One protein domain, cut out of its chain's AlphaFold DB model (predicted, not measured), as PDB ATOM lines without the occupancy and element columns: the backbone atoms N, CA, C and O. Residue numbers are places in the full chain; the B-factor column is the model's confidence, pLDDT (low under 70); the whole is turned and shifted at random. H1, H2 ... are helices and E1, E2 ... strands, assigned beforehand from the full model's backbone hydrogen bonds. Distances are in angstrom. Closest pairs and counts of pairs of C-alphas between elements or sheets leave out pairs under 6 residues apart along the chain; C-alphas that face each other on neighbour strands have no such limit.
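What this domain is: This is residues 152 to 210 of the 313 residues of an uncharacterized protein of Amphritea atlantica (UniProt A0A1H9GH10). A strongly twisted five-stranded sheet, curled like part of a barrel, wraps round one short helix, H1. A second short helix, H2, sits beside the strands, near the start of E1 and the end of E2. The 59 printed residues hold, in order, E1, E2, H1, E3, E4, E5 and H2, a mixed class; the antiparallel sheet runs E2, E1, E5, E4, E3. It is compact, radius of gyration of the C-alphas 11.0 A, spanning 34 by 24 by 15 A.

How they stand to each other: E1, residues 152 to 156, and E2, residues 162 to 165, form an antiparallel hairpin; N 155 and O 163 are 2.9 A apart. H1, residues 168 to 173, is on the sheet; its closest C-alphas to E2 are Ala 171 and Gly 165, 4.3 A. E3, residues 178 to 180, E4, residues 185 to 187, and E5, residues 194 to 200, form a meander, each strand the antiparallel neighbour of the one before; N 187 and O 178 are 2.8 A apart, N 186 and O 194 3.0 A. E5 is staggered, pairing with E4 over 194 to 195 and with E1 over 196 to 199, where N 154 and O 197 are 2.7 A apart. H2, residues 207 to 210, is only just at the sheet's level, height 3.7 A, and apart from H1. Every O i to N i+4 pair of H1 is within hydrogen-bond range; H2 is too short for one.

Where its parts are: E1 begins at C-alpha 152 (35.191, 27.858, 20.231) and is 13.4 A long; E2 is 10.3 A, H1 8.6 A. E3 measures 6.5 A, E4 6.3 A, E5 19.8 A and H2 5.2 A, ending at C-alpha 210 (34.656, 26.789, 11.007).

The domain as a whole: The C-alphas of Glu 190 and Ser 203 are farthest apart, 34.5 A. The printed part has no cut and no long link. Residues 158 and 160 have pLDDT under 70.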
ATOM      1  N   TYR A 152      33.824  27.361  20.286       91.38
ATOM      2  CA  TYR A 152      35.191  27.858  20.231       91.38
ATOM      3  C   TYR A 152      35.696  28.129  21.638       91.38
ATOM      4  O   TYR A 152      34.934  28.483  22.541       91.38
ATOM      5  N   TRP A 153      37.005  28.035  21.806       92.19
ATOM      6  CA  TRP A 153      37.678  28.276  23.066       92.19
ATOM      7  C   TRP A 153      38.254  29.676  23.110       92.19
ATOM      8  O   TRP A 153      38.722  30.219  22.107       92.19
ATOM      9  N   ARG A 154      38.221  30.269  24.296       92.31
ATOM     10  CA  ARG A 154      38.753  31.589  24.591       92.31
ATOM     11  C   ARG A 154      39.611  31.512  25.841       92.31
ATOM     12  O   ARG A 154      39.128  31.159  26.912       92.31
ATOM     13  N   THR A 155      40.852  31.961  25.726       90.06
ATOM     14  CA  THR A 155      41.693  32.277  26.883       90.06
ATOM     15  C   THR A 155      41.978  33.772  26.922       90.06
ATOM     16  O   THR A 155      41.898  34.456  25.900       90.06
ATOM     17  N   GLY A 156      42.268  34.324  28.096       82.62
ATOM     18  CA  GLY A 156      42.602  35.736  28.191       82.62
ATOM     19  C   GLY A 156      43.278  36.142  29.485       82.62
ATOM     20  O   GLY A 156      43.279  35.421  30.480       82.62
ATOM     21  N   LEU A 157      43.876  37.329  29.449       74.31
ATOM     22  CA  LEU A 157      44.359  38.018  30.641       74.31
ATOM     23  C   LEU A 157      43.207  38.767  31.303       74.31
ATOM     24  O   LEU A 157      42.337  39.316  30.623       74.31
ATOM     25  N   TRP A 158      43.273  38.914  32.626       67.38
ATOM     26  CA  TRP A 158      42.323  39.739  33.382       67.38
ATOM     27  C   TRP A 158      42.265  41.200  32.884       67.38
ATOM     28  O   TRP A 158      41.266  41.887  33.076       67.38
ATOM     29  N   PHE A 159      43.306  41.653  32.174       71.19
ATOM     30  CA  PHE A 159      43.420  42.989  31.581       71.19
ATOM     31  C   PHE A 159      42.929  43.098  30.120       71.19
ATOM     32  O   PHE A 159      43.176  44.114  29.474       71.19
ATOM     33  N   GLY A 160      42.210  42.096  29.591       69.81
ATOM     34  CA  GLY A 160      41.354  42.262  28.403       69.81
ATOM     35  C   GLY A 160      41.927  41.834  27.046       69.81
ATOM     36  O   GLY A 160      41.324  42.147  26.023       69.81
ATOM     37  N   SER A 161      43.055  41.117  27.005       79.75
ATOM     38  CA  SER A 161      43.506  40.442  25.772       79.75
ATOM     39  C   SER A 161      42.912  39.039  25.714       79.75
ATOM     40  O   SER A 161      43.114  38.272  26.655       79.75
ATOM     41  N   TYR A 162      42.186  38.727  24.637       84.19
ATOM     42  CA  TYR A 162      41.568  37.422  24.402       84.19
ATOM     43  C   TYR A 162      42.182  36.742  23.181       84.19
ATOM     44  O   TYR A 162      42.441  37.388  22.166       84.19
ATOM     45  N   TYR A 163      42.357  35.433  23.287       86.50
ATOM     46  CA  TYR A 163      42.882  34.557  22.250       86.50
ATOM     47  C   TYR A 163      41.881  33.433  22.027       86.50
ATOM     48  O   TYR A 163      41.272  32.957  22.987       86.50
ATOM     49  N   TYR A 164      41.689  33.050  20.767       89.31
ATOM     50  CA  TYR A 164      40.608  32.166  20.343       89.31
ATOM     51  C   TYR A 164      41.164  30.967  19.577       89.31
ATOM     52  O   TYR A 164      42.021  31.155  18.716       89.31
ATOM     53  N   GLY A 165      40.650  29.772  19.854       85.31
ATOM     54  CA  GLY A 165      41.018  28.528  19.169       85.31
ATOM     55  C   GLY A 165      39.808  27.616  18.982       85.31
ATOM     56  O   GLY A 165      38.788  27.807  19.645       85.31
ATOM     57  N   ALA A 166      39.907  26.641  18.078       84.00
ATOM     58  CA  ALA A 166      38.902  25.586  17.939       84.00
ATOM     59  C   ALA A 166      39.013  24.546  19.072       84.00
ATOM     60  O   ALA A 166      38.037  23.872  19.387       84.00
ATOM     61  N   THR A 167      40.170  24.470  19.743       87.44
ATOM     62  CA  THR A 167      40.388  23.701  20.983       87.44
ATOM     63  C   THR A 167      40.929  24.574  22.115       87.44
ATOM     64  O   THR A 167      41.444  25.676  21.882       87.44
ATOM     65  N   ALA A 168      40.848  24.083  23.355       87.06
ATOM     66  CA  ALA A 168      41.455  24.742  24.507       87.06
ATOM     67  C   ALA A 168      42.984  24.755  24.371       87.06
ATOM     68  O   ALA A 168      43.624  25.776  24.642       87.06
ATOM     69  N   GLY A 169      43.562  23.657  23.870       87.00
ATOM     70  CA  GLY A 169      44.978  23.556  23.514       87.00
ATOM     71  C   GLY A 169      45.430  24.630  22.518       87.00
ATOM     72  O   GLY A 169      46.412  25.330  22.773       87.00
ATOM     73  N   GLU A 170      44.687  24.823  21.425       86.12
ATOM     74  CA  GLU A 170      44.965  25.872  20.438       86.12
ATOM     75  C   GLU A 170      44.892  27.263  21.070       86.12
ATOM     76  O   GLU A 170      45.824  28.055  20.914       86.12
ATOM     77  N   ALA A 171      43.836  27.550  21.839       87.19
ATOM     78  CA  ALA A 171      43.687  28.834  22.516       87.19
ATOM     79  C   ALA A 171      44.861  29.120  23.478       87.19
ATOM     80  O   ALA A 171      45.401  30.228  23.464       87.19
ATOM     81  N   CYS A 172      45.309  28.128  24.258       88.56
ATOM     82  CA  CYS A 172      46.467  28.253  25.150       88.56
ATOM     83  C   CYS A 172      47.797  28.427  24.405       88.56
ATOM     84  O   CYS A 172      48.662  29.184  24.854       88.56
ATOM     85  N   SER A 173      47.970  27.762  23.262       88.12
ATOM     86  CA  SER A 173      49.209  27.850  22.481       88.12
ATOM     87  C   SER A 173      49.482  29.274  21.976       88.12
ATOM     88  O   SER A 173      50.631  29.712  21.937       88.12
ATOM     89  N   LEU A 174      48.424  30.047  21.691       86.94
ATOM     90  CA  LEU A 174      48.516  31.441  21.242       86.94
ATOM     91  C   LEU A 174      49.107  32.392  22.296       86.94
ATOM     92  O   LEU A 174      49.580  33.472  21.941       86.94
ATOM     93  N   ILE A 175      49.104  31.991  23.571       87.69
ATOM     94  CA  ILE A 175      49.749  32.713  24.680       87.69
ATOM     95  C   ILE A 175      51.032  32.026  25.169       87.69
ATOM     96  O   ILE A 175      51.541  32.359  26.238       87.69
ATOM     97  N   GLY A 176      51.555  31.064  24.397       87.12
ATOM     98  CA  GLY A 176      52.759  30.303  24.732       87.12
ATOM     99  C   GLY A 176      52.567  29.284  25.858       87.12
ATOM    100  O   GLY A 176      53.552  28.854  26.449       87.12
ATOM    101  N   GLY A 177      51.322  28.930  26.187       89.31
ATOM    102  CA  GLY A 177      50.998  27.966  27.234       89.31
ATOM    103  C   GLY A 177      50.622  26.583  26.708       89.31
ATOM    104  O   GLY A 177      50.483  26.355  25.508       89.31
ATOM    105  N   THR A 178      50.392  25.662  27.638       89.12
ATOM    106  CA  THR A 178      49.836  24.326  27.388       89.12
ATOM    107  C   THR A 178      48.552  24.167  28.191       89.12
ATOM    108  O   THR A 178      48.518  24.540  29.362       89.12
ATOM    109  N   TYR A 179      47.490  23.643  27.580       90.38
ATOM    110  CA  TYR A 179      46.229  23.411  28.285       90.38
ATOM    111  C   TYR A 179      46.355  22.243  29.273       90.38
ATOM    112  O   TYR A 179      46.790  21.155  28.901       90.38
ATOM    113  N   ASP A 180      45.968  22.471  30.526       88.69
ATOM    114  CA  ASP A 180      45.832  21.446  31.557       88.69
ATOM    115  C   ASP A 180      44.346  21.156  31.787       88.69
ATOM    116  O   ASP A 180      43.635  21.900  32.469       88.69
ATOM    117  N   ALA A 181      43.885  20.035  31.230       85.12
ATOM    118  CA  ALA A 181      42.498  19.596  31.329       85.12
ATOM    119  C   ALA A 181      42.040  19.340  32.776       85.12
ATOM    120  O   ALA A 181      40.846  19.420  33.058       85.12
ATOM    121  N   SER A 182      42.960  19.053  33.709       86.44
ATOM    122  CA  SER A 182      42.605  18.786  35.110       86.44
ATOM    123  C   SER A 182      42.235  20.055  35.881       86.44
ATOM    124  O   SER A 182      41.394  20.010  36.779       86.44
ATOM    125  N   SER A 183      42.839  21.189  35.515       87.12
ATOM    126  CA  SER A 183      42.586  22.493  36.132       87.12
ATOM    127  C   SER A 183      41.703  23.408  35.281       87.12
ATOM    128  O   SER A 183      41.176  24.391  35.806       87.12
ATOM    129  N   GLY A 184      41.520  23.098  33.992       87.19
ATOM    130  CA  GLY A 184      40.823  23.962  33.037       87.19
ATOM    131  C   GLY A 184      41.589  25.260  32.761       87.19
ATOM    132  O   GLY A 184      40.980  26.315  32.560       87.19
ATOM    133  N   GLN A 185      42.925  25.220  32.834       89.06
ATOM    134  CA  GLN A 185      43.789  26.401  32.754       89.06
ATOM    135  C   GLN A 185      44.939  26.210  31.762       89.06
ATOM    136  O   GLN A 185      45.371  25.091  31.498       89.06
ATOM    137  N   CYS A 186      45.482  27.314  31.241       87.75
ATOM    138  CA  CYS A 186      46.762  27.279  30.533       87.75
ATOM    139  C   CYS A 186      47.919  27.317  31.541       87.75
ATOM    140  O   CYS A 186      48.055  28.277  32.305       87.75
ATOM    141  N   ALA A 187      48.773  26.298  31.512       88.06
ATOM    142  CA  ALA A 187      50.028  26.223  32.249       88.06
ATOM    143  C   ALA A 187      51.213  26.702  31.391       88.06
ATOM    144  O   ALA A 187      51.112  26.818  30.171       88.06
ATOM    145  N   GLY A 188      52.355  26.973  32.031       84.62
ATOM    146  CA  GLY A 188      53.615  27.278  31.336       84.62
ATOM    147  C   GLY A 188      53.722  28.681  30.729       84.62
ATOM    148  O   GLY A 188      54.710  28.972  30.067       84.62
ATOM    149  N   THR A 189      52.746  29.559  30.970       80.56
ATOM    150  CA  THR A 189      52.803  30.952  30.506       80.56
ATOM    151  C   THR A 189      53.622  31.825  31.468       80.56
ATOM    152  O   THR A 189      53.655  31.581  32.676       80.56
ATOM    153  N   GLU A 190      54.242  32.893  30.958       76.94
ATOM    154  CA  GLU A 190      54.956  33.880  31.791       76.94
ATOM    155  C   GLU A 190      54.027  34.679  32.727       76.94
ATOM    156  O   GLU A 190      54.493  35.273  33.699       76.94
ATOM    157  N   TYR A 191      52.715  34.697  32.460       72.38
ATOM    158  CA  TYR A 191      51.757  35.611  33.095       72.38
ATOM    159  C   TYR A 191      50.824  34.943  34.120       72.38
ATOM    160  O   TYR A 191      49.890  35.579  34.613       72.38
ATOM    161  N   GLY A 192      51.120  33.702  34.517       74.25
ATOM    162  CA  GLY A 192      50.389  32.966  35.550       74.25
ATOM    163  C   GLY A 192      49.295  32.054  34.991       74.25
ATOM    164  O   GLY A 192      49.372  31.579  33.861       74.25
ATOM    165  N   TYR A 193      48.291  31.752  35.814       73.25
ATOM    166  CA  TYR A 193      47.187  30.872  35.431       73.25
ATOM    167  C   TYR A 193      46.146  31.637  34.609       73.25
ATOM    168  O   TYR A 193      45.589  32.631  35.079       73.25
ATOM    169  N   HIS A 194      45.859  31.150  33.403       83.56
ATOM    170  CA  HIS A 194      44.804  31.690  32.546       83.56
ATOM    171  C   HIS A 194      43.601  30.758  32.550       83.56
ATOM    172  O   HIS A 194      43.761  29.564  32.295       83.56
ATOM    173  N   SER A 195      42.406  31.296  32.805       85.50
ATOM    174  CA  SER A 195      41.173  30.535  32.614       85.50
ATOM    175  C   SER A 195      40.927  30.308  31.126       85.50
ATOM    176  O   SER A 195      41.238  31.160  30.284       85.50
ATOM    177  N   VAL A 196      40.375  29.143  30.817       89.62
ATOM    178  CA  VAL A 196      40.011  28.751  29.463       89.62
ATOM    179  C   VAL A 196      38.521  28.453  29.471       89.62
ATOM    180  O   VAL A 196      38.066  27.544  30.155       89.62
ATOM    181  N   ASP A 197      37.766  29.278  28.754       90.75
ATOM    182  CA  ASP A 197      36.314  29.171  28.646       90.75
ATOM    183  C   ASP A 197      35.950  28.796  27.208       90.75
ATOM    184  O   ASP A 197      36.624  29.225  26.270       90.75
ATOM    185  N   HIS A 198      34.855  28.071  27.010       92.12
ATOM    186  CA  HIS A 198      34.315  27.780  25.683       92.12
ATOM    187  C   HIS A 198      32.977  28.495  25.459       92.12
ATOM    188  O   HIS A 198      32.268  28.862  26.402       92.12
ATOM    189  N   TYR A 199      32.655  28.749  24.193       92.19
ATOM    190  CA  TYR A 199      31.485  29.511  23.772       92.19
ATOM    191  C   TYR A 199      30.889  28.942  22.484       92.19
ATOM    192  O   TYR A 199      31.641  28.556  21.592       92.19
ATOM    193  N   PRO A 200      29.557  28.975  22.306       93.31
ATOM    194  CA  PRO A 200      28.936  28.524  21.069       93.31
ATOM    195  C   PRO A 200      29.280  29.453  19.900       93.31
ATOM    196  O   PRO A 200      29.253  30.682  20.018       93.31
ATOM    197  N   CYS A 201      29.528  28.861  18.738       90.81
ATOM    198  CA  CYS A 201      29.824  29.565  17.496       90.81
ATOM    199  C   CYS A 201      28.598  30.220  16.856       90.81
ATOM    200  O   CYS A 201      28.720  31.253  16.194       90.81
ATOM    201  N   GLY A 202      27.404  29.652  17.050       90.00
ATOM    202  CA  GLY A 202      26.178  30.158  16.432       90.00
ATOM    203  C   GLY A 202      26.299  30.236  14.904       90.00
ATOM    204  O   GLY A 202      26.626  29.252  14.253       90.00
ATOM    205  N   SER A 203      26.041  31.414  14.327       86.25
ATOM    206  CA  SER A 203      26.198  31.679  12.886       86.25
ATOM    207  C   SER A 203      27.550  32.306  12.517       86.25
ATOM    208  O   SER A 203      27.676  32.890  11.439       86.25
ATOM    209  N   SER A 204      28.524  32.302  13.433       86.75
ATOM    210  CA  SER A 204      29.838  32.897  13.194       86.75
ATOM    211  C   SER A 204      30.572  32.148  12.088       86.75
ATOM    212  O   SER A 204      30.692  30.929  12.128       86.75
ATOM    213  N   THR A 205      31.119  32.886  11.123       85.88
ATOM    214  CA  THR A 205      32.017  32.346  10.091       85.88
ATOM    215  C   THR A 205      33.484  32.582  10.441       85.88
ATOM    216  O   THR A 205      34.343  32.560   9.559       85.88
ATOM    217  N   ALA A 206      33.783  32.915  11.701       85.81
ATOM    218  CA  ALA A 206      35.157  33.089  12.138       85.81
ATOM    219  C   ALA A 206      35.949  31.781  11.938       85.81
ATOM    220  O   ALA A 206      35.372  30.699  12.080       85.81
ATOM    221  N   PRO A 207      37.259  31.844  11.634       81.81
ATOM    222  CA  PRO A 207      38.059  30.643  11.402       81.81
ATOM    223  C   PRO A 207      37.970  29.641  12.560       81.81
ATOM    224  O   PRO A 207      37.631  28.491  12.333       81.81
ATOM    225  N   TYR A 208      38.101  30.089  13.810       82.50
ATOM    226  CA  TYR A 208      37.977  29.242  15.011       82.50
ATOM    227  C   TYR A 208      36.573  28.645  15.245       82.50
ATOM    228  O   TYR A 208      36.391  27.873  16.172       82.50
ATOM    229  N   CYS A 209      35.582  29.019  14.432       85.12
ATOM    230  CA  CYS A 209      34.225  28.468  14.440       85.12
ATOM    231  C   CYS A 209      33.890  27.620  13.211       85.12
ATOM    232  O   CYS A 209      32.791  27.079  13.108       85.12
ATOM    233  N   THR A 210      34.808  27.554  12.251       78.31
ATOM    234  CA  THR A 210      34.656  26.789  11.007       78.31
ATOM    235  C   THR A 210      35.785  25.778  10.811       78.31
ATOM    236  O   THR A 210      35.677  24.904   9.954       78.31
TER     237      THR A 210